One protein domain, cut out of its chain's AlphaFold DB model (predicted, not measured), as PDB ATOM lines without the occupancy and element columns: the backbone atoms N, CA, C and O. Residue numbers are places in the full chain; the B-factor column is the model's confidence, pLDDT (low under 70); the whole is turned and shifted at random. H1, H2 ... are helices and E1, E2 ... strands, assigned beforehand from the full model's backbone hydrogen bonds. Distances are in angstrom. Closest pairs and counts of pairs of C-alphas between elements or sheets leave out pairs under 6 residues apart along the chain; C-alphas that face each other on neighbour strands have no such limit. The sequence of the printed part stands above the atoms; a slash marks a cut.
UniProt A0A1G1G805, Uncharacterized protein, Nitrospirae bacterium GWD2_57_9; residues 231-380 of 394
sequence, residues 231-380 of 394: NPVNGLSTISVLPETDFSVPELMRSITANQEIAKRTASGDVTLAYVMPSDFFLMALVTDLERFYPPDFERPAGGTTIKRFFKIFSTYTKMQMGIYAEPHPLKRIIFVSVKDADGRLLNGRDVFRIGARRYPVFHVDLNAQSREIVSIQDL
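This is residues 231 to 380 of the 394 residues of an uncharacterized protein of Nitrospirae bacterium GWD2_57_9 (UniProt A0A1G1G805). A strongly twisted sheet of six strands curls round H1, with H2 beyond H1 on the same face. H4, a short helix, packs by the sheet where E1, E2, E3 and E4 come near it, while the long helix H3 is set off from the sheet, joined to it by the long stretch 279 to 305 and the shorter link to E4. The printed part has 150 residues, with four named helices and six named strands in the order E1 E2 H1 H2 E3 H3 E4 H4 E5 E6; the class is mixed, helices and strands. The sheet is mixed, in the order E1 E2 E3 E4 E5 E6, with E2 and E3 parallel and the other neighbours antiparallel. The whole is compact, with a radius of gyration of the C-alphas of 15.9 A and spans of 44 by 36 by 27 A.

E1, residues 231 to 233, begins at C-alpha 231 (-44.711, -41.476, -19.185). E2 is residues 236 to 240, H1 249 to 257, H2 260 to 266 and E3 273 to 278, 16.6 A long. H3, residues 306 to 321, is 22.9 A long and begins at C-alpha 306 (-35.870, -13.221, 4.626). E4, residues 331 to 340, is 28.6 A long; H4 is residues 349 to 353. E5, residues 358 to 368, is 28.8 A long and bends by 62 degrees at residue 362. E6, residues 374 to 379, ends at C-alpha 379 (-24.944, -28.734, -19.256).

E1 and E2 form a hairpin, with N 233 and O 236 at 2.9 A. E2, H1, H2 and E3 form a strand-helix-strand unit, two parallel neighbour strands with helices between, its crossover left-handed; N 274 and O 237 are 2.8 A apart. N 335 and O 275 of E4 and E3 are 2.9 A apart, and N 334 and O 365 of E4 and E5 2.8 A. E5 and E6 form a hairpin, with N 364 and O 378 at 2.9 A. H1 and H2 are on the same face, making two layers, helices on one face of a sheet. They are close but not clearly touching: the closest C-alphas, of Thr 257 and Ala 263, are 5.4 A apart. H4 is on the sheet; its closest C-alpha to E2 is Gly 349, 5.4 A from Ser 237. H3 is not on the sheet and is apart from H1, H2 and H4. Each O i to N i+4 pair is within hydrogen-bond range in H1, H2 and H3; H4 has 0 of 1, and 1 of 2 O i to N i+3 pairs.

The C-alphas farthest apart, of Asp 297 and Asp 343, are 45.5 A apart. The printed part has no cut; the link E3 to H3 is long, 27 residues. Mean pLDDT of the printed part is 86.7; residues 299 to 304 are under 70.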
ATOM      1  N   ASN A 231     -44.505 -41.160 -17.778       89.81
ATOM      2  CA  ASN A 231     -44.711 -41.476 -19.185       89.81
ATOM      3  C   ASN A 231     -43.375 -41.861 -19.832       89.81
ATOM      4  O   ASN A 231     -42.453 -41.040 -19.829       89.81
ATOM      5  N   PRO A 232     -43.230 -43.077 -20.381       91.56
ATOM      6  CA  PRO A 232     -42.030 -43.451 -21.113       91.56
ATOM      7  C   PRO A 232     -42.010 -42.760 -22.483       91.56
ATOM      8  O   PRO A 232     -42.962 -42.862 -23.257       91.56
ATOM      9  N   VAL A 233     -40.917 -42.068 -22.802       91.44
ATOM     10  CA  VAL A 233     -40.695 -41.424 -24.104       91.44
ATOM     11  C   VAL A 233     -39.266 -41.706 -24.548       91.44
ATOM     12  O   VAL A 233     -38.327 -41.272 -23.891       91.44
ATOM     13  N   ASN A 234     -39.087 -42.439 -25.652       87.31
ATOM     14  CA  ASN A 234     -37.766 -42.772 -26.209       87.31
ATOM     15  C   ASN A 234     -36.793 -43.376 -25.172       87.31
ATOM     16  O   ASN A 234     -35.620 -43.025 -25.126       87.31
ATOM     17  N   GLY A 235     -37.297 -44.253 -24.295       85.12
ATOM     18  CA  GLY A 235     -36.511 -44.877 -23.223       85.12
ATOM     19  C   GLY A 235     -36.321 -44.018 -21.965       85.12
ATOM     20  O   GLY A 235     -35.837 -44.537 -20.962       85.12
ATOM     21  N   LEU A 236     -36.750 -42.753 -21.969       91.94
ATOM     22  CA  LEU A 236     -36.731 -41.866 -20.806       91.94
ATOM     23  C   LEU A 236     -38.033 -41.965 -20.018       91.94
ATOM     24  O   LEU A 236     -39.123 -41.906 -20.586       91.94
ATOM     25  N   SER A 237     -37.926 -42.015 -18.697       94.19
ATOM     26  CA  SER A 237     -39.055 -41.721 -17.818       94.19
ATOM     27  C   SER A 237     -39.302 -40.221 -17.808       94.19
ATOM     28  O   SER A 237     -38.377 -39.444 -17.596       94.19
ATOM     29  N   THR A 238     -40.537 -39.787 -18.028       94.19
ATOM     30  CA  THR A 238     -40.885 -38.362 -17.997       94.19
ATOM     31  C   THR A 238     -41.897 -38.108 -16.891       94.19
ATOM     32  O   THR A 238     -42.903 -38.814 -16.784       94.19
ATOM     33  N   ILE A 239     -41.590 -37.137 -16.030       93.88
ATOM     34  CA  ILE A 239     -42.403 -36.758 -14.873       93.88
ATOM     35  C   ILE A 239     -42.685 -35.268 -14.967       93.88
ATOM     36  O   ILE A 239     -41.754 -34.466 -15.035       93.88
ATOM     37  N   SER A 240     -43.961 -34.899 -14.906       93.19
ATOM     38  CA  SER A 240     -44.328 -33.509 -14.669       93.19
ATOM     39  C   SER A 240     -44.368 -33.222 -13.179       93.19
ATOM     40  O   SER A 240     -44.970 -33.976 -12.415       93.19
ATOM     41  N   VAL A 241     -43.711 -32.145 -12.763       92.56
ATOM     42  CA  VAL A 241     -43.676 -31.696 -11.367       92.56
ATOM     43  C   VAL A 241     -45.013 -31.103 -10.937       92.56
ATOM     44  O   VAL A 241     -45.378 -31.227  -9.771       92.56
ATOM     45  N   LEU A 242     -45.742 -30.486 -11.865       90.56
ATOM     46  CA  LEU A 242     -47.102 -30.001 -11.660       90.56
ATOM     47  C   LEU A 242     -48.063 -30.726 -12.612       90.56
ATOM     48  O   LEU A 242     -47.642 -31.152 -13.692       90.56
ATOM     49  N   PRO A 243     -49.346 -30.878 -12.250       87.19
ATOM     50  CA  PRO A 243     -50.354 -31.349 -13.190       87.19
ATOM     51  C   PRO A 243     -50.473 -30.359 -14.356       87.19
ATOM     52  O   PRO A 243     -50.795 -29.195 -14.140       87.19
ATOM     53  N   GLU A 244     -50.199 -30.819 -15.576       83.94
ATOM     54  CA  GLU A 244     -50.291 -30.000 -16.791       83.94
ATOM     55  C   GLU A 244     -51.661 -30.192 -17.437       83.94
ATOM     56  O   GLU A 244     -52.068 -31.325 -17.707       83.94
ATOM     57  N   THR A 245     -52.359 -29.091 -17.706       79.19
ATOM     58  CA  THR A 245     -53.651 -29.092 -18.413       79.19
ATOM     59  C   THR A 245     -53.541 -28.587 -19.845       79.19
ATOM     60  O   THR A 245     -54.349 -28.963 -20.690       79.19
ATOM     61  N   ASP A 246     -52.539 -27.756 -20.123       82.19
ATOM     62  CA  ASP A 246     -52.488 -26.966 -21.355       82.19
ATOM     63  C   ASP A 246     -51.807 -27.714 -22.509       82.19
ATOM     64  O   ASP A 246     -51.977 -27.360 -23.675       82.19
ATOM     65  N   PHE A 247     -51.027 -28.752 -22.202       85.56
ATOM     66  CA  PHE A 247     -50.341 -29.571 -23.195       85.56
ATOM     67  C   PHE A 247     -50.111 -31.004 -22.706       85.56
ATOM     68  O   PHE A 247     -50.042 -31.297 -21.512       85.56
ATOM     69  N   SER A 248     -49.922 -31.909 -23.665       89.88
ATOM     70  CA  SER A 248     -49.552 -33.301 -23.413       89.88
ATOM     71  C   SER A 248     -48.044 -33.417 -23.172       89.88
ATOM     72  O   SER A 248     -47.234 -33.203 -24.077       89.88
ATOM     73  N   VAL A 249     -47.648 -33.782 -21.947       90.88
ATOM     74  CA  VAL A 249     -46.234 -33.987 -21.573       90.88
ATOM     75  C   VAL A 249     -45.533 -35.005 -22.488       90.88
ATOM     76  O   VAL A 249     -44.437 -34.699 -22.961       90.88
ATOM     77  N   PRO A 250     -46.124 -36.173 -22.825       92.50
ATOM     78  CA  PRO A 250     -45.501 -37.102 -23.767       92.50
ATOM     79  C   PRO A 250     -45.264 -36.501 -25.156       92.50
ATOM     80  O   PRO A 250     -44.224 -36.752 -25.761       92.50
ATOM     81  N   GLU A 251     -46.203 -35.709 -25.676       91.94
ATOM     82  CA  GLU A 251     -46.054 -35.063 -26.987       91.94
ATOM     83  C   GLU A 251     -44.973 -33.990 -26.976       91.94
ATOM     84  O   GLU A 251     -44.145 -33.953 -27.889       91.94
ATOM     85  N   LEU A 252     -44.937 -33.170 -25.922       92.62
ATOM     86  CA  LEU A 252     -43.873 -32.194 -25.723       92.62
ATOM     87  C   LEU A 252     -42.511 -32.893 -25.700       92.62
ATOM     88  O   LEU A 252     -41.603 -32.520 -26.437       92.62
ATOM     89  N   MET A 253     -42.378 -33.961 -24.914       94.12
ATOM     90  CA  MET A 253     -41.122 -34.699 -24.798       94.12
ATOM     91  C   MET A 253     -40.706 -35.366 -26.116       94.12
ATOM     92  O   MET A 253     -39.517 -35.356 -26.439       94.12
ATOM     93  N   ARG A 254     -41.643 -35.890 -26.921       92.81
ATOM     94  CA  ARG A 254     -41.337 -36.405 -28.273       92.81
ATOM     95  C   ARG A 254     -40.825 -35.300 -29.197       92.81
ATOM     96  O   ARG A 254     -39.838 -35.511 -29.891       92.81
ATOM     97  N   SER A 255     -41.454 -34.126 -29.170       91.56
ATOM     98  CA  SER A 255     -41.021 -32.960 -29.950       91.56
ATOM     99  C   SER A 255     -39.611 -32.507 -29.564       91.56
ATOM    100  O   SER A 255     -38.778 -32.251 -30.426       91.56
ATOM    101  N   ILE A 256     -39.334 -32.417 -28.263       92.25
ATOM    102  CA  ILE A 256     -38.058 -31.914 -27.748       92.25
ATOM    103  C   ILE A 256     -36.928 -32.923 -27.977       92.25
ATOM    104  O   ILE A 256     -35.841 -32.544 -28.401       92.25
ATOM    105  N   THR A 257     -37.179 -34.216 -27.768       92.25
ATOM    106  CA  THR A 257     -36.166 -35.262 -27.996       92.25
ATOM    107  C   THR A 257     -35.895 -35.550 -29.475       92.25
ATOM    108  O   THR A 257     -34.913 -36.218 -29.772       92.25
ATOM    109  N   ALA A 258     -36.702 -35.021 -30.404       91.50
ATOM    110  CA  ALA A 258     -36.407 -35.054 -31.838       91.50
ATOM    111  C   ALA A 258     -35.328 -34.035 -32.258       91.50
ATOM    112  O   ALA A 258     -34.755 -34.155 -33.340       91.50
ATOM    113  N   ASN A 259     -35.032 -33.035 -31.420       93.75
ATOM    114  CA  ASN A 259     -33.936 -32.105 -31.670       93.75
ATOM    115  C   ASN A 259     -32.588 -32.847 -31.636       93.75
ATOM    116  O   ASN A 259     -32.298 -33.564 -30.680       93.75
ATOM    117  N   GLN A 260     -31.749 -32.636 -32.655       92.31
ATOM    118  CA  GLN A 260     -30.491 -33.367 -32.837       92.31
ATOM    119  C   GLN A 260     -29.524 -33.233 -31.647       92.31
ATOM    120  O   GLN A 260     -28.891 -34.216 -31.262       92.31
ATOM    121  N   GLU A 261     -29.427 -32.045 -31.044       92.12
ATOM    122  CA  GLU A 261     -28.529 -31.792 -29.912       92.12
ATOM    123  C   GLU A 261     -29.000 -32.535 -28.653       92.12
ATOM    124  O   GLU A 261     -28.204 -33.144 -27.938       92.12
ATOM    125  N   ILE A 262     -30.312 -32.551 -28.409       92.88
ATOM    126  CA  ILE A 262     -30.912 -33.244 -27.262       92.88
ATOM    127  C   ILE A 262     -30.839 -34.759 -27.461       92.88
ATOM    128  O   ILE A 262     -30.413 -35.467 -26.551       92.88
ATOM    129  N   ALA A 263     -31.177 -35.247 -28.658       91.88
ATOM    130  CA  ALA A 263     -31.091 -36.659 -29.016       91.88
ATOM    131  C   ALA A 263     -29.672 -37.210 -28.820       91.88
ATOM    132  O   ALA A 263     -29.495 -38.295 -28.273       91.88
ATOM    133  N   LYS A 264     -28.643 -36.442 -29.204       91.56
ATOM    134  CA  LYS A 264     -27.238 -36.821 -29.005       91.56
ATOM    135  C   LYS A 264     -26.882 -36.969 -27.523       91.56
ATOM    136  O   LYS A 264     -26.158 -37.894 -27.164       91.56
ATOM    137  N   ARG A 265     -27.394 -36.081 -26.663       91.25
ATOM    138  CA  ARG A 265     -27.152 -36.104 -25.209       91.25
ATOM    139  C   ARG A 265     -27.891 -37.239 -24.502       91.25
ATOM    140  O   ARG A 265     -27.396 -37.754 -23.508       91.25
ATOM    141  N   THR A 266     -29.062 -37.638 -24.995       91.12
ATOM    142  CA  THR A 266     -29.847 -38.736 -24.408       91.12
ATOM    143  C   THR A 266     -29.465 -40.109 -24.966       91.12
ATOM    144  O   THR A 266     -29.723 -41.117 -24.311       91.12
ATOM    145  N   ALA A 267     -28.800 -40.167 -26.123       86.56
ATOM    146  CA  ALA A 267     -28.394 -41.412 -26.777       86.56
ATOM    147  C   ALA A 267     -27.397 -42.264 -25.969       86.56
ATOM    148  O   ALA A 267     -27.341 -43.471 -26.195       86.56
ATOM    149  N   SER A 268     -26.632 -41.687 -25.029       81.56
ATOM    150  CA  SER A 268     -25.697 -42.468 -24.200       81.56
ATOM    151  C   SER A 268     -26.403 -43.452 -23.259       81.56
ATOM    152  O   SER A 268     -25.776 -44.383 -22.762       81.56
ATOM    153  N   GLY A 269     -27.702 -43.251 -23.001       81.56
ATOM    154  CA  GLY A 269     -28.482 -44.055 -22.060       81.56
ATOM    155  C   GLY A 269     -28.210 -43.742 -20.584       81.56
ATOM    156  O   GLY A 269     -28.884 -44.294 -19.719       81.56
ATOM    157  N   ASP A 270     -27.280 -42.830 -20.275       88.44
ATOM    158  CA  ASP A 270     -26.975 -42.431 -18.892       88.44
ATOM    159  C   ASP A 270     -28.108 -41.628 -18.250       88.44
ATOM    160  O   ASP A 270     -28.268 -41.614 -17.026       88.44
ATOM    161  N   VAL A 271     -28.888 -40.934 -19.076       92.12
ATOM    162  CA  VAL A 271     -30.066 -40.181 -18.662       92.12
ATOM    163  C   VAL A 271     -31.265 -41.111 -18.698       92.12
ATOM    164  O   VAL A 271     -31.603 -41.653 -19.745       92.12
ATOM    165  N   THR A 272     -31.939 -41.258 -17.562       94.19
ATOM    166  CA  THR A 272     -33.093 -42.156 -17.433       94.19
ATOM    167  C   THR A 272     -34.379 -41.431 -17.058       94.19
ATOM    168  O   THR A 272     -35.463 -41.997 -17.198       94.19
ATOM    169  N   LEU A 273     -34.284 -40.176 -16.610       94.56
ATOM    170  CA  LEU A 273     -35.413 -39.389 -16.130       94.56
ATOM    171  C   LEU A 273     -35.369 -37.955 -16.668       94.56
ATOM    172  O   LEU A 273     -34.315 -37.324 -16.683       94.56
ATOM    173  N   ALA A 274     -36.525 -37.415 -17.041       95.31
ATOM    174  CA  ALA A 274     -36.719 -36.006 -17.353       95.31
ATOM    175  C   ALA A 274     -37.834 -35.424 -16.476       95.31
ATOM    176  O   ALA A 274     -38.970 -35.907 -16.500       95.31
ATOM    177  N   TYR A 275     -37.509 -34.383 -15.709       94.81
ATOM    178  CA  TYR A 275     -38.500 -33.605 -14.972       94.81
ATOM    179  C   TYR A 275     -38.946 -32.407 -15.800       94.81
ATOM    180  O   TYR A 275     -38.110 -31.580 -16.152       94.81
ATOM    181  N   VAL A 276     -40.246 -32.286 -16.049       94.12
ATOM    182  CA  VAL A 276     -40.873 -31.108 -16.659       94.12
ATOM    183  C   VAL A 276     -41.436 -30.240 -15.539       94.12
ATOM    184  O   VAL A 276     -42.189 -30.730 -14.698       94.12
ATOM    185  N   MET A 277     -41.031 -28.973 -15.471       92.75
ATOM    186  CA  MET A 277     -41.464 -28.058 -14.413       92.75
ATOM    187  C   MET A 277     -41.512 -26.607 -14.898       92.75
ATOM    188  O   MET A 277     -40.893 -26.289 -15.919       92.75
ATOM    189  N   PRO A 278     -42.186 -25.703 -14.168       91.44
ATOM    190  CA  PRO A 278     -42.077 -24.268 -14.419       91.44
ATOM    191  C   PRO A 278     -40.622 -23.801 -14.352       91.44
ATOM    192  O   PRO A 278     -39.854 -24.246 -13.493       91.44
ATOM    193  N   SER A 279     -40.229 -22.873 -15.224       88.25
ATOM    194  CA  SER A 279     -38.853 -22.353 -15.240       88.25
ATOM    195  C   SER A 279     -38.458 -21.601 -13.958       88.25
ATOM    196  O   SER A 279     -37.277 -21.529 -13.599       88.25
ATOM    197  N   ASP A 280     -39.444 -21.082 -13.225       85.38
ATOM    198  CA  ASP A 280     -39.280 -20.359 -11.967       85.38
ATOM    199  C   ASP A 280     -39.543 -21.219 -10.717       85.38
ATOM    200  O   ASP A 280     -39.615 -20.699  -9.593       85.38
ATOM    201  N   PHE A 281     -39.644 -22.541 -10.889       87.62
ATOM    202  CA  PHE A 281     -40.021 -23.462  -9.827       87.62
ATOM    203  C   PHE A 281     -39.136 -23.317  -8.578       87.62
ATOM    204  O   PHE A 281     -37.902 -23.398  -8.607       87.62
ATOM    205  N   PHE A 282     -39.770 -23.092  -7.425       81.69
ATOM    206  CA  PHE A 282     -39.050 -22.602  -6.253       81.69
ATOM    207  C   PHE A 282     -38.193 -23.654  -5.539       81.69
ATOM    208  O   PHE A 282     -37.236 -23.264  -4.861       81.69
ATOM    209  N   LEU A 283     -38.508 -24.944  -5.713       83.19
ATOM    210  CA  LEU A 283     -37.754 -26.082  -5.174       83.19
ATOM    211  C   LEU A 283     -36.689 -26.620  -6.137       83.19
ATOM    212  O   LEU A 283     -36.041 -27.615  -5.826       83.19
ATOM    213  N   MET A 284     -36.445 -25.960  -7.273       84.06
ATOM    214  CA  MET A 284     -35.458 -26.407  -8.266       84.06
ATOM    215  C   MET A 284     -34.049 -26.618  -7.676       84.06
ATOM    216  O   MET A 284     -33.309 -27.490  -8.126       84.06
ATOM    217  N   ALA A 285     -33.704 -25.895  -6.605       79.25
ATOM    218  CA  ALA A 285     -32.456 -26.068  -5.857       79.25
ATOM    219  C   ALA A 285     -32.246 -27.487  -5.280       79.25
ATOM    220  O   ALA A 285     -31.116 -27.840  -4.940       79.25
ATOM    221  N   LEU A 286     -33.315 -28.281  -5.136       79.31
ATOM    222  CA  LEU A 286     -33.245 -29.687  -4.725       79.31
ATOM    223  C   LEU A 286     -32.738 -30.602  -5.854       79.31
ATOM    224  O   LEU A 286     -32.228 -31.678  -5.564       79.31
ATOM    225  N   VAL A 287     -32.856 -30.178  -7.117       79.69
ATOM    226  CA  VAL A 287     -32.450 -30.960  -8.300       79.69
ATOM    227  C   VAL A 287     -31.162 -30.436  -8.919       79.69
ATOM    228  O   VAL A 287     -30.377 -31.228  -9.423       79.69
ATOM    229  N   THR A 288     -30.928 -29.122  -8.902       80.38
ATOM    230  CA  THR A 288     -29.803 -28.483  -9.613       80.38
ATOM    231  C   THR A 288     -29.235 -27.292  -8.833       80.38
ATOM    232  O   THR A 288     -29.847 -26.804  -7.881       80.38
ATOM    233  N   ASP A 289     -28.026 -26.845  -9.187       78.19
ATOM    234  CA  ASP A 289     -27.393 -25.640  -8.639       78.19
ATOM    235  C   ASP A 289     -27.794 -24.329  -9.346       78.19
ATOM    236  O   ASP A 289     -27.367 -23.252  -8.923       78.19
ATOM    237  N   LEU A 290     -28.679 -24.393 -10.342       78.44
ATOM    238  CA  LEU A 290     -29.124 -23.246 -11.128       78.44
ATOM    239  C   LEU A 290     -29.975 -22.239 -10.343       78.44
ATOM    240  O   LEU A 290     -30.600 -22.524  -9.312       78.44
ATOM    241  N   GLU A 291     -30.023 -21.026 -10.887       77.50
ATOM    242  CA  GLU A 291     -30.989 -20.003 -10.508       77.50
ATOM    243  C   GLU A 291     -32.301 -20.151 -11.282       77.50
ATOM    244  O   GLU A 291     -32.355 -20.732 -12.371       77.50
ATOM    245  N   ARG A 292     -33.377 -19.634 -10.683       79.19
ATOM    246  CA  ARG A 292     -34.706 -19.605 -11.301       79.19
ATOM    247  C   ARG A 292     -34.654 -18.768 -12.567       79.19
ATOM    248  O   ARG A 292     -34.059 -17.692 -12.561       79.19
ATOM    249  N   PHE A 293     -35.312 -19.254 -13.608       77.38
ATOM    250  CA  PHE A 293     -35.403 -18.551 -14.871       77.38
ATOM    251  C   PHE A 293     -36.789 -17.936 -15.016       77.38
ATOM    252  O   PHE A 293     -37.803 -18.630 -14.954       77.38
ATOM    253  N   TYR A 294     -36.809 -16.616 -15.169       78.62
ATOM    254  CA  TYR A 294     -38.018 -15.827 -15.353       78.62
ATOM    255  C   TYR A 294     -38.057 -15.308 -16.792       78.62
ATOM    256  O   TYR A 294     -36.995 -14.942 -17.308       78.62
ATOM    257  N   PRO A 295     -39.244 -15.224 -17.422       75.94
ATOM    258  CA  PRO A 295     -39.390 -14.512 -18.685       75.94
ATOM    259  C   PRO A 295     -38.839 -13.074 -18.581       75.94
ATOM    260  O   PRO A 295     -38.947 -12.476 -17.505       75.94
ATOM    261  N   PRO A 296     -38.284 -12.494 -19.663       73.81
ATOM    262  CA  PRO A 296     -37.769 -11.120 -19.653       73.81
ATOM    263  C   PRO A 296     -38.803 -10.088 -19.184       73.81
ATOM    264  O   PRO A 296     -38.472  -9.210 -18.391       73.81
ATOM    265  N   ASP A 297     -40.061 -10.264 -19.600       72.88
ATOM    266  CA  ASP A 297     -41.182  -9.368 -19.283       72.88
ATOM    267  C   ASP A 297     -41.877  -9.709 -17.955       72.88
ATOM    268  O   ASP A 297     -42.883  -9.105 -17.585       72.88
ATOM    269  N   PHE A 298     -41.374 -10.706 -17.225       74.44
ATOM    270  CA  PHE A 298     -41.975 -11.125 -15.970       74.44
ATOM    271  C   PHE A 298     -41.514 -10.227 -14.828       74.44
ATOM    272  O   PHE A 298     -40.333 -10.223 -14.456       74.44
ATOM    273  N   GLU A 299     -42.458  -9.516 -14.208       69.56
ATOM    274  CA  GLU A 299     -42.187  -8.767 -12.986       69.56
ATOM    275  C   GLU A 299     -41.698  -9.715 -11.893       69.56
ATOM    276  O   GLU A 299     -42.447 -10.483 -11.275       69.56
ATOM    277  N   ARG A 300     -40.389  -9.653 -11.636       67.75
ATOM    278  CA  ARG A 300     -39.789 -10.432 -10.564       67.75
ATOM    279  C   ARG A 300     -40.465 -10.036  -9.263       67.75
ATOM    280  O   ARG A 300     -40.566  -8.848  -8.952       67.75
ATOM    281  N   PRO A 301     -40.881 -11.010  -8.447       64.62
ATOM    282  CA  PRO A 301     -41.507 -10.679  -7.190       64.62
ATOM    283  C   PRO A 301     -40.552  -9.854  -6.328       64.62
ATOM    284  O   PRO A 301     -39.417 -10.273  -6.091       64.62
ATOM    285  N   ALA A 302     -41.031  -8.693  -5.871       58.03
ATOM    286  CA  ALA A 302     -40.238  -7.720  -5.131       58.03
ATOM    287  C   ALA A 302     -39.407  -8.385  -4.022       58.03
ATOM    288  O   ALA A 302     -39.894  -9.230  -3.259       58.03
ATOM    289  N   GLY A 303     -38.134  -7.992  -3.930       57.03
ATOM    290  CA  GLY A 303     -37.224  -8.469  -2.899       57.03
ATOM    291  C   GLY A 303     -37.758  -8.128  -1.507       57.03
ATOM    292  O   GLY A 303     -37.703  -6.985  -1.075       57.03
ATOM    293  N   GLY A 304     -38.282  -9.123  -0.795       61.81
ATOM    294  CA  GLY A 304     -38.695  -8.986   0.602       61.81
ATOM    295  C   GLY A 304     -37.583  -9.357   1.582       61.81
ATOM    296  O   GLY A 304     -36.594  -9.994   1.199       61.81
ATOM    297  N   THR A 305     -37.791  -9.032   2.861       74.69
ATOM    298  CA  THR A 305     -36.999  -9.575   3.976       74.69
ATOM    299  C   THR A 305     -36.996 -11.109   3.943       74.69
ATOM    300  O   THR A 305     -37.920 -11.727   3.403       74.69
ATOM    301  N   THR A 306     -35.989 -11.748   4.549       72.50
ATOM    302  CA  THR A 306     -35.870 -13.221   4.626       72.50
ATOM    303  C   THR A 306     -37.168 -13.887   5.097       72.50
ATOM    304  O   THR A 306     -37.592 -14.899   4.544       72.50
ATOM    305  N   ILE A 307     -37.865 -13.256   6.046       71.25
ATOM    306  CA  ILE A 307     -39.157 -13.706   6.577       71.25
ATOM    307  C   ILE A 307     -40.260 -13.652   5.507       71.25
ATOM    308  O   ILE A 307     -40.958 -14.643   5.294       71.25
ATOM    309  N   LYS A 308     -40.409 -12.528   4.788       76.19
ATOM    310  CA  LYS A 308     -41.417 -12.399   3.718       76.19
ATOM    311  C   LYS A 308     -41.198 -13.432   2.607       76.19
ATOM    312  O   LYS A 308     -42.161 -14.016   2.116       76.19
ATOM    313  N   ARG A 309     -39.937 -13.694   2.236       74.38
ATOM    314  CA  ARG A 309     -39.587 -14.725   1.240       74.38
ATOM    315  C   ARG A 309     -39.995 -16.124   1.704       74.38
ATOM    316  O   ARG A 309     -40.564 -16.872   0.916       74.38
ATOM    317  N   PHE A 310     -39.759 -16.451   2.974       73.38
ATOM    318  CA  PHE A 310     -40.145 -17.737   3.553       73.38
ATOM    319  C   PHE A 310     -41.660 -17.962   3.519       73.38
ATOM    320  O   PHE A 310     -42.110 -18.957   2.958       73.38
ATOM    321  N   PHE A 311     -42.465 -17.014   4.014       78.81
ATOM    322  CA  PHE A 311     -43.929 -17.143   3.977       78.81
ATOM    323  C   PHE A 311     -44.482 -17.216   2.549       78.81
ATOM    324  O   PHE A 311     -45.465 -17.916   2.289       78.81
ATOM    325  N   LYS A 312     -43.834 -16.546   1.588       81.19
ATOM    326  CA  LYS A 312     -44.186 -16.679   0.172       81.19
ATOM    327  C   LYS A 312     -43.902 -18.087  -0.359       81.19
ATOM    328  O   LYS A 312     -44.757 -18.656  -1.032       81.19
ATOM    329  N   ILE A 313     -42.739 -18.660  -0.051       81.56
ATOM    330  CA  ILE A 313     -42.397 -20.041  -0.432       81.56
ATOM    331  C   ILE A 313     -43.387 -21.022   0.204       81.56
ATOM    332  O   ILE A 313     -43.973 -21.839  -0.498       81.56
ATOM    333  N   PHE A 314     -43.637 -20.879   1.504       81.62
ATOM    334  CA  PHE A 314     -44.568 -21.715   2.256       81.62
ATOM    335  C   PHE A 314     -45.990 -21.678   1.674       81.62
ATOM    336  O   PHE A 314     -46.599 -22.722   1.428       81.62
ATOM    337  N   SER A 315     -46.517 -20.480   1.401       83.62
ATOM    338  CA  SER A 315     -47.853 -20.327   0.808       83.62
ATOM    339  C   SER A 315     -47.922 -20.875  -0.618       83.62
ATOM    340  O   SER A 315     -48.910 -21.518  -0.963       83.62
ATOM    341  N   THR A 316     -46.878 -20.683  -1.428       86.50
ATOM    342  CA  THR A 316     -46.804 -21.231  -2.794       86.50
ATOM    343  C   THR A 316     -46.798 -22.759  -2.771       86.50
ATOM    344  O   THR A 316     -47.620 -23.376  -3.442       86.50
ATOM    345  N   TYR A 317     -45.951 -23.362  -1.931       87.31
ATOM    346  CA  TYR A 317     -45.892 -24.812  -1.728       87.31
ATOM    347  C   TYR A 317     -47.254 -25.387  -1.330       87.31
ATOM    348  O   TYR A 317     -47.734 -26.350  -1.923       87.31
ATOM    349  N   THR A 318     -47.931 -24.739  -0.382       85.12
ATOM    350  CA  THR A 318     -49.240 -25.213   0.077       85.12
ATOM    351  C   THR A 318     -50.305 -25.109  -1.020       85.12
ATOM    352  O   THR A 318     -51.104 -26.027  -1.197       85.12
ATOM    353  N   LYS A 319     -50.318 -24.016  -1.796       88.12
ATOM    354  CA  LYS A 319     -51.235 -23.876  -2.938       88.12
ATOM    355  C   LYS A 319     -51.030 -24.984  -3.974       88.12
ATOM    356  O   LYS A 319     -52.018 -25.495  -4.494       88.12
ATOM    357  N   MET A 320     -49.779 -25.373  -4.233       88.75
ATOM    358  CA  MET A 320     -49.458 -26.483  -5.134       88.75
ATOM    359  C   MET A 320     -49.973 -27.822  -4.594       88.75
ATOM    360  O   MET A 320     -50.646 -28.541  -5.325       88.75
ATOM    361  N   GLN A 321     -49.768 -28.130  -3.307       86.12
ATOM    362  CA  GLN A 321     -50.296 -29.368  -2.705       86.12
ATOM    363  C   GLN A 321     -51.825 -29.449  -2.717       86.12
ATOM    364  O   GLN A 321     -52.383 -30.533  -2.857       86.12
ATOM    365  N   MET A 322     -52.512 -28.313  -2.574       85.62
ATOM    366  CA  MET A 322     -53.974 -28.251  -2.660       85.62
ATOM    367  C   MET A 322     -54.491 -28.241  -4.109       85.62
ATOM    368  O   MET A 322     -55.697 -28.321  -4.321       85.62
ATOM    369  N   GLY A 323     -53.606 -28.150  -5.109       83.75
ATOM    370  CA  GLY A 323     -53.981 -28.089  -6.524       83.75
ATOM    371  C   GLY A 323     -54.724 -26.808  -6.914       83.75
ATOM    372  O   GLY A 323     -55.555 -26.846  -7.810       83.75
ATOM    373  N   ILE A 324     -54.459 -25.697  -6.221       84.81
ATOM    374  CA  ILE A 324     -55.047 -24.370  -6.498       84.81
ATOM    375  C   ILE A 324     -54.001 -23.368  -7.006       84.81
ATOM    376  O   ILE A 324     -54.203 -22.154  -6.967       84.81
ATOM    377  N   TYR A 325     -52.828 -23.866  -7.393       85.25
ATOM    378  CA  TYR A 325     -51.764 -23.056  -7.963       85.25
ATOM    379  C   TYR A 325     -51.968 -22.935  -9.472       85.25
ATOM    380  O   TYR A 325     -52.063 -23.949 -10.155       85.25
ATOM    381  N   ALA A 326     -52.020 -21.701  -9.967       81.75
ATOM    382  CA  ALA A 326     -52.019 -21.401 -11.391       81.75
ATOM    383  C   ALA A 326     -50.614 -20.962 -11.805       81.75
ATOM    384  O   ALA A 326     -50.003 -20.116 -11.138       81.75
ATOM    385  N   GLU A 327     -50.109 -21.543 -12.888       82.69
ATOM    386  CA  GLU A 327     -48.818 -21.155 -13.434       82.69
ATOM    387  C   GLU A 327     -48.888 -19.765 -14.067       82.69
ATOM    388  O   GLU A 327     -49.836 -19.458 -14.788       82.69
ATOM    389  N   PRO A 328     -47.896 -18.904 -13.807       79.62
ATOM    390  CA  PRO A 328     -47.961 -17.527 -14.262       79.62
ATOM    391  C   PRO A 328     -47.479 -17.334 -15.710       79.62
ATOM    392  O   PRO A 328     -47.672 -16.254 -16.261       79.62
ATOM    393  N   HIS A 329     -46.818 -18.329 -16.316       84.19
ATOM    394  CA  HIS A 329     -46.238 -18.227 -17.658       84.19
ATOM    395  C   HIS A 329     -46.034 -19.603 -18.323       84.19
ATOM    396  O   HIS A 329     -45.801 -20.586 -17.621       84.19
ATOM    397  N   PRO A 330     -45.996 -19.682 -19.669       87.50
ATOM    398  CA  PRO A 330     -45.823 -20.945 -20.398       87.50
ATOM    399  C   PRO A 330     -44.367 -21.438 -20.474       87.50
ATOM    400  O   PRO A 330     -44.103 -22.470 -21.095       87.50
ATOM    401  N   LEU A 331     -43.401 -20.707 -19.897       91.44
ATOM    402  CA  LEU A 331     -42.001 -21.135 -19.873       91.44
ATOM    403  C   LEU A 331     -41.804 -22.334 -18.945       91.44
ATOM    404  O   LEU A 331     -42.109 -22.290 -17.750       91.44
ATOM    405  N   LYS A 332     -41.222 -23.389 -19.510       92.94
ATOM    406  CA  LYS A 332     -40.887 -24.627 -18.817       92.94
ATOM    407  C   LYS A 332     -39.391 -24.852 -18.841       92.94
ATOM    408  O   LYS A 332     -38.698 -24.496 -19.793       92.94
ATOM    409  N   ARG A 333     -38.925 -25.517 -17.795       93.69
ATOM    410  CA  ARG A 333     -37.589 -26.078 -17.695       93.69
ATOM    411  C   ARG A 333     -37.711 -27.591 -17.622       93.69
ATOM    412  O   ARG A 333     -38.384 -28.125 -16.741       93.69
ATOM    413  N   ILE A 334     -37.042 -28.277 -18.538       94.94
ATOM    414  CA  ILE A 334     -36.890 -29.727 -18.521       94.94
ATOM    415  C   ILE A 334     -35.499 -30.043 -17.992       94.94
ATOM    416  O   ILE A 334     -34.507 -29.615 -18.576       94.94
ATOM    417  N   ILE A 335     -35.410 -30.792 -16.896       94.12
ATOM    418  CA  ILE A 335     -34.129 -31.223 -16.327       94.12
ATOM    419  C   ILE A 335     -33.959 -32.711 -16.592       94.12
ATOM    420  O   ILE A 335     -34.747 -33.527 -16.113       94.12
ATOM    421  N   PHE A 336     -32.904 -33.048 -17.324       94.69
ATOM    422  CA  PHE A 336     -32.516 -34.413 -17.634       94.69
ATOM    423  C   PHE A 336     -31.580 -34.932 -16.543       94.69
ATOM    424  O   PHE A 336     -30.584 -34.294 -16.187       94.69
ATOM    425  N   VAL A 337     -31.925 -36.084 -15.979       93.44
ATOM    426  CA  VAL A 337     -31.331 -36.632 -14.762       93.44
ATOM    427  C   VAL A 337     -30.912 -38.079 -14.995       93.44
ATOM    428  O   VAL A 337     -31.685 -38.906 -15.482       93.44
ATOM    429  N   SER A 338     -29.686 -38.395 -14.587       93.56
ATOM    430  CA  SER A 338     -29.230 -39.771 -14.417       93.56
ATOM    431  C   SER A 338     -29.661 -40.258 -13.038       93.56
ATOM    432  O   SER A 338     -29.271 -39.673 -12.020       93.56
ATOM    433  N   VAL A 339     -30.500 -41.293 -12.992       93.19
ATOM    434  CA  VAL A 339     -30.960 -41.885 -11.732       93.19
ATOM    435  C   VAL A 339     -30.227 -43.195 -11.512       93.19
ATOM    436  O   VAL A 339     -30.269 -44.072 -12.371       93.19
ATOM    437  N   LYS A 340     -29.561 -43.330 -10.365       92.44
ATOM    438  CA  LYS A 340     -28.777 -44.516 -10.013       92.44
ATOM    439  C   LYS A 340     -29.176 -45.055  -8.649       92.44
ATOM    440  O   LYS A 340     -29.562 -44.282  -7.774       92.44
ATOM    441  N   ASP A 341     -29.078 -46.362  -8.450       90.69
ATOM    442  CA  ASP A 341     -29.143 -46.943  -7.112       90.69
ATOM    443  C   ASP A 341     -27.832 -46.725  -6.339       90.69
ATOM    444  O   ASP A 341     -26.899 -46.057  -6.796       90.69
ATOM    445  N   ALA A 342     -27.775 -47.271  -5.127       83.44
ATOM    446  CA  ALA A 342     -26.602 -47.162  -4.270       83.44
ATOM    447  C   ALA A 342     -25.366 -47.898  -4.814       83.44
ATOM    448  O   ALA A 342     -24.253 -47.516  -4.458       83.44
ATOM    449  N   ASP A 343     -25.561 -48.892  -5.684       85.81
ATOM    450  CA  ASP A 343     -24.499 -49.665  -6.332       85.81
ATOM    451  C   ASP A 343     -24.067 -49.027  -7.668       85.81
ATOM    452  O   ASP A 343     -23.196 -49.543  -8.367       85.81
ATOM    453  N   GLY A 344     -24.669 -47.889  -8.035       88.56
ATOM    454  CA  GLY A 344     -24.370 -47.143  -9.254       88.56
ATOM    455  C   GLY A 344     -25.104 -47.641 -10.501       88.56
ATOM    456  O   GLY A 344     -24.828 -47.141 -11.593       88.56
ATOM    457  N   ARG A 345     -26.045 -48.584 -10.370       92.81
ATOM    458  CA  ARG A 345     -26.843 -49.092 -11.494       92.81
ATOM    459  C   ARG A 345     -27.915 -48.088 -11.873       92.81
ATOM    460  O   ARG A 345     -28.564 -47.514 -11.002       92.81
ATOM    461  N   LEU A 346     -28.119 -47.897 -13.172       94.25
ATOM    462  CA  LEU A 346     -29.146 -46.999 -13.687       94.25
ATOM    463  C   LEU A 346     -30.549 -47.514 -13.341       94.25
ATOM    464  O   LEU A 346     -30.852 -48.696 -13.498       94.25
ATOM    465  N   LEU A 347     -31.404 -46.603 -12.882       93.50
ATOM    466  CA  LEU A 347     -32.807 -46.846 -12.560       93.50
ATOM    467  C   LEU A 347     -33.687 -46.149 -13.594       93.50
ATOM    468  O   LEU A 347     -33.424 -45.004 -13.962       93.50
ATOM    469  N   ASN A 348     -34.748 -46.820 -14.036       91.94
ATOM    470  CA  ASN A 348     -35.693 -46.306 -15.027       91.94
ATOM    471  C   ASN A 348     -37.131 -46.728 -14.669       91.94
ATOM    472  O   ASN A 348     -37.361 -47.501 -13.740       91.94
ATOM    473  N   GLY A 349     -38.118 -46.202 -15.384       91.50
ATOM    474  CA  GLY A 349     -39.532 -46.437 -15.140       91.50
ATOM    475  C   GLY A 349     -39.918 -46.050 -13.717       91.50
ATOM    476  O   GLY A 349     -39.582 -44.976 -13.228       91.50
ATOM    477  N   ARG A 350     -40.619 -46.954 -13.027       90.88
ATOM    478  CA  ARG A 350     -41.017 -46.748 -11.627       90.88
ATOM    479  C   ARG A 350     -39.871 -46.934 -10.632       90.88
ATOM    480  O   ARG A 350     -39.966 -46.420  -9.517       90.88
ATOM    481  N   ASP A 351     -38.776 -47.580 -11.029       91.94
ATOM    482  CA  ASP A 351     -37.639 -47.819 -10.136       91.94
ATOM    483  C   ASP A 351     -36.898 -46.528  -9.777       91.94
ATOM    484  O   ASP A 351     -36.180 -46.488  -8.781       91.94
ATOM    485  N   VAL A 352     -37.137 -45.429 -10.501       91.38
ATOM    486  CA  VAL A 352     -36.621 -44.099 -10.139       91.38
ATOM    487  C   VAL A 352     -37.086 -43.635  -8.750       91.38
ATOM    488  O   VAL A 352     -36.448 -42.777  -8.139       91.38
ATOM    489  N   PHE A 353     -38.176 -44.199  -8.214       91.50
ATOM    490  CA  PHE A 353     -38.675 -43.914  -6.864       91.50
ATOM    491  C   PHE A 353     -38.165 -44.873  -5.791       91.50
ATOM    492  O   PHE A 353     -38.565 -44.748  -4.629       91.50
ATOM    493  N   ARG A 354     -37.299 -45.825  -6.151       91.06
ATOM    494  CA  ARG A 354     -36.723 -46.776  -5.204       91.06
ATOM    495  C   ARG A 354     -36.010 -46.033  -4.075       91.06
ATOM    496  O   ARG A 354     -35.348 -45.019  -4.290       91.06
ATOM    497  N   ILE A 355     -36.144 -46.564  -2.862       90.25
ATOM    498  CA  ILE A 355     -35.440 -46.051  -1.686       90.25
ATOM    499  C   ILE A 355     -33.937 -46.058  -1.962       90.25
ATOM    500  O   ILE A 355     -33.368 -47.090  -2.324       90.25
ATOM    501  N   GLY A 356     -33.305 -44.901  -1.777       87.75
ATOM    502  CA  GLY A 356     -31.892 -44.708  -2.052       87.75
ATOM    503  C   GLY A 356     -31.520 -44.421  -3.495       87.75
ATOM    504  O   GLY A 356     -30.335 -44.467  -3.819       87.75
ATOM    505  N   ALA A 357     -32.497 -44.124  -4.352       89.88
ATOM    506  CA  ALA A 357     -32.229 -43.612  -5.684       89.88
ATOM    507  C   ALA A 357     -31.535 -42.241  -5.605       89.88
ATOM    508  O   ALA A 357     -32.079 -41.266  -5.076       89.88
ATOM    509  N   ARG A 358     -30.342 -42.157  -6.186       88.25
ATOM    510  CA  ARG A 358     -29.542 -40.939  -6.321       88.25
ATOM    511  C   ARG A 358     -29.778 -40.316  -7.685       88.25
ATOM    512  O   ARG A 358     -29.910 -41.017  -8.683       88.25
ATOM    513  N   ARG A 359     -29.857 -38.990  -7.716       89.19
ATOM    514  CA  ARG A 359     -30.238 -38.216  -8.897       89.19
ATOM    515  C   ARG A 359     -29.128 -37.240  -9.236       89.19
ATOM    516  O   ARG A 359     -28.780 -36.396  -8.417       89.19
ATOM    517  N   TYR A 360     -28.601 -37.363 -10.446       89.69
ATOM    518  CA  TYR A 360     -27.509 -36.542 -10.947       89.69
ATOM    519  C   TYR A 360     -28.016 -35.719 -12.134       89.69
ATOM    520  O   TYR A 360     -28.300 -36.295 -13.186       89.69
ATOM    521  N   PRO A 361     -28.194 -34.395 -11.979       91.06
ATOM    522  CA  PRO A 361     -28.649 -33.543 -13.072       91.06
ATOM    523  C   PRO A 361     -27.565 -33.450 -14.155       91.06
ATOM    524  O   PRO A 361     -26.445 -33.033 -13.865       91.06
ATOM    525  N   VAL A 362     -27.889 -33.821 -15.393       92.19
ATOM    526  CA  VAL A 362     -26.916 -33.891 -16.498       92.19
ATOM    527  C   VAL A 362     -26.957 -32.621 -17.338       92.19
ATOM    528  O   VAL A 362     -25.937 -31.966 -17.519       92.19
ATOM    529  N   PHE A 363     -28.143 -32.231 -17.803       93.69
ATOM    530  CA  PHE A 363     -28.362 -30.997 -18.557       93.69
ATOM    531  C   PHE A 363     -29.810 -30.526 -18.392       93.69
ATOM    532  O   PHE A 363     -30.661 -31.260 -17.876       93.69
ATOM    533  N   HIS A 364     -30.103 -29.299 -18.814       94.12
ATOM    534  CA  HIS A 364     -31.471 -28.796 -18.877       94.12
ATOM    535  C   HIS A 364     -31.791 -28.165 -20.228       94.12
ATOM    536  O   HIS A 364     -30.892 -27.799 -20.988       94.12
ATOM    537  N   VAL A 365     -33.089 -28.042 -20.486       94.75
ATOM    538  CA  VAL A 365     -33.663 -27.370 -21.646       94.75
ATOM    539  C   VAL A 365     -34.733 -26.410 -21.149       94.75
ATOM    540  O   VAL A 365     -35.693 -26.841 -20.512       94.75
ATOM    541  N   ASP A 366     -34.571 -25.127 -21.439       93.31
ATOM    542  CA  ASP A 366     -35.626 -24.134 -21.250       93.31
ATOM    543  C   ASP A 366     -36.382 -23.955 -22.557       93.31
ATOM    544  O   ASP A 366     -35.772 -23.869 -23.624       93.31
ATOM    545  N   LEU A 367     -37.706 -23.895 -22.483       93.81
ATOM    546  CA  LEU A 367     -38.554 -23.770 -23.661       93.81
ATOM    547  C   LEU A 367     -39.888 -23.096 -23.339       93.81
ATOM    548  O   LEU A 367     -40.336 -23.072 -22.191       93.81
ATOM    549  N   ASN A 368     -40.555 -22.599 -24.370       91.44
ATOM    550  CA  ASN A 368     -41.948 -22.183 -24.282       91.44
ATOM    551  C   ASN A 368     -42.852 -23.373 -24.636       91.44
ATOM    552  O   ASN A 368     -42.806 -23.871 -25.758       91.44
ATOM    553  N   ALA A 369     -43.667 -23.851 -23.692       87.38
ATOM    554  CA  ALA A 369     -44.479 -25.052 -23.901       87.38
ATOM    555  C   ALA A 369     -45.567 -24.891 -24.975       87.38
ATOM    556  O   ALA A 369     -45.962 -25.883 -25.587       87.38
ATOM    557  N   GLN A 370     -46.028 -23.661 -25.230       85.88
ATOM    558  CA  GLN A 370     -47.057 -23.378 -26.234       85.88
ATOM    559  C   GLN A 370     -46.463 -23.325 -27.644       85.88
ATOM    560  O   GLN A 370     -46.936 -24.027 -28.535       85.88
ATOM    561  N   SER A 371     -45.400 -22.535 -27.849       88.06
ATOM    562  CA  SER A 371     -44.741 -22.430 -29.162       88.06
ATOM    563  C   SER A 371     -43.799 -23.600 -29.463       88.06
ATOM    564  O   SER A 371     -43.419 -23.796 -30.614       88.06
ATOM    565  N   ARG A 372     -43.428 -24.384 -28.440       88.38
ATOM    566  CA  ARG A 372     -42.407 -25.451 -28.476       88.38
ATOM    567  C   ARG A 372     -41.010 -24.954 -28.852       88.38
ATOM    568  O   ARG A 372     -40.134 -25.750 -29.187       88.38
ATOM    569  N   GLU A 373     -40.795 -23.647 -28.776       90.62
ATOM    570  CA  GLU A 373     -39.513 -23.022 -29.062       90.62
ATOM    571  C   GLU A 373     -38.535 -23.268 -27.913       90.62
ATOM    572  O   GLU A 373     -38.840 -23.001 -26.746       90.62
ATOM    573  N   ILE A 374     -37.352 -23.779 -28.253       92.25
ATOM    574  CA  ILE A 374     -36.262 -23.979 -27.303       92.25
ATOM    575  C   ILE A 374     -35.578 -22.633 -27.073       92.25
ATOM    576  O   ILE A 374     -35.029 -22.041 -27.994       92.25
ATOM    577  N   VAL A 375     -35.583 -22.187 -25.821       91.38
ATOM    578  CA  VAL A 375     -34.951 -20.942 -25.379       91.38
ATOM    579  C   VAL A 375     -33.478 -21.173 -25.058       91.38
ATOM    580  O   VAL A 375     -32.627 -20.359 -25.410       91.38
ATOM    581  N   SER A 376     -33.151 -22.271 -24.370       91.00
ATOM    582  CA  SER A 376     -31.759 -22.593 -24.051       91.00
ATOM    583  C   SER A 376     -31.539 -24.082 -23.787       91.00
ATOM    584  O   SER A 376     -32.453 -24.796 -23.374       91.00
ATOM    585  N   ILE A 377     -30.309 -24.546 -24.019       92.62
ATOM    586  CA  ILE A 377     -29.826 -25.886 -23.665       92.62
ATOM    587  C   ILE A 377     -28.485 -25.699 -22.961       92.62
ATOM    588  O   ILE A 377     -27.588 -25.072 -23.526       92.62
ATOM    589  N   GLN A 378     -28.329 -26.211 -21.736       91.00
ATOM    590  CA  GLN A 378     -27.059 -26.092 -21.010       91.00
ATOM    591  C   GLN A 378     -26.757 -27.317 -20.148       91.00
ATOM    592  O   GLN A 378     -27.639 -27.868 -19.478       91.00
ATOM    593  N   ASP A 379     -25.478 -27.681 -20.115       88.94
ATOM    594  CA  ASP A 379     -24.944 -28.734 -19.256       88.94
ATOM    595  C   ASP A 379     -24.934 -28.337 -17.780       88.94
ATOM    596  O   ASP A 379     -24.738 -27.178 -17.405       88.94
ATOM    597  N   LEU A 380     -25.139 -29.334 -16.925       86.50
ATOM    598  CA  LEU A 380     -25.175 -29.193 -15.478       86.50
ATOM    599  C   LEU A 380     -23.966 -29.874 -14.843       86.50
ATOM    600  O   LEU A 380     -23.409 -30.858 -15.327       86.50
TER     601      LEU A 380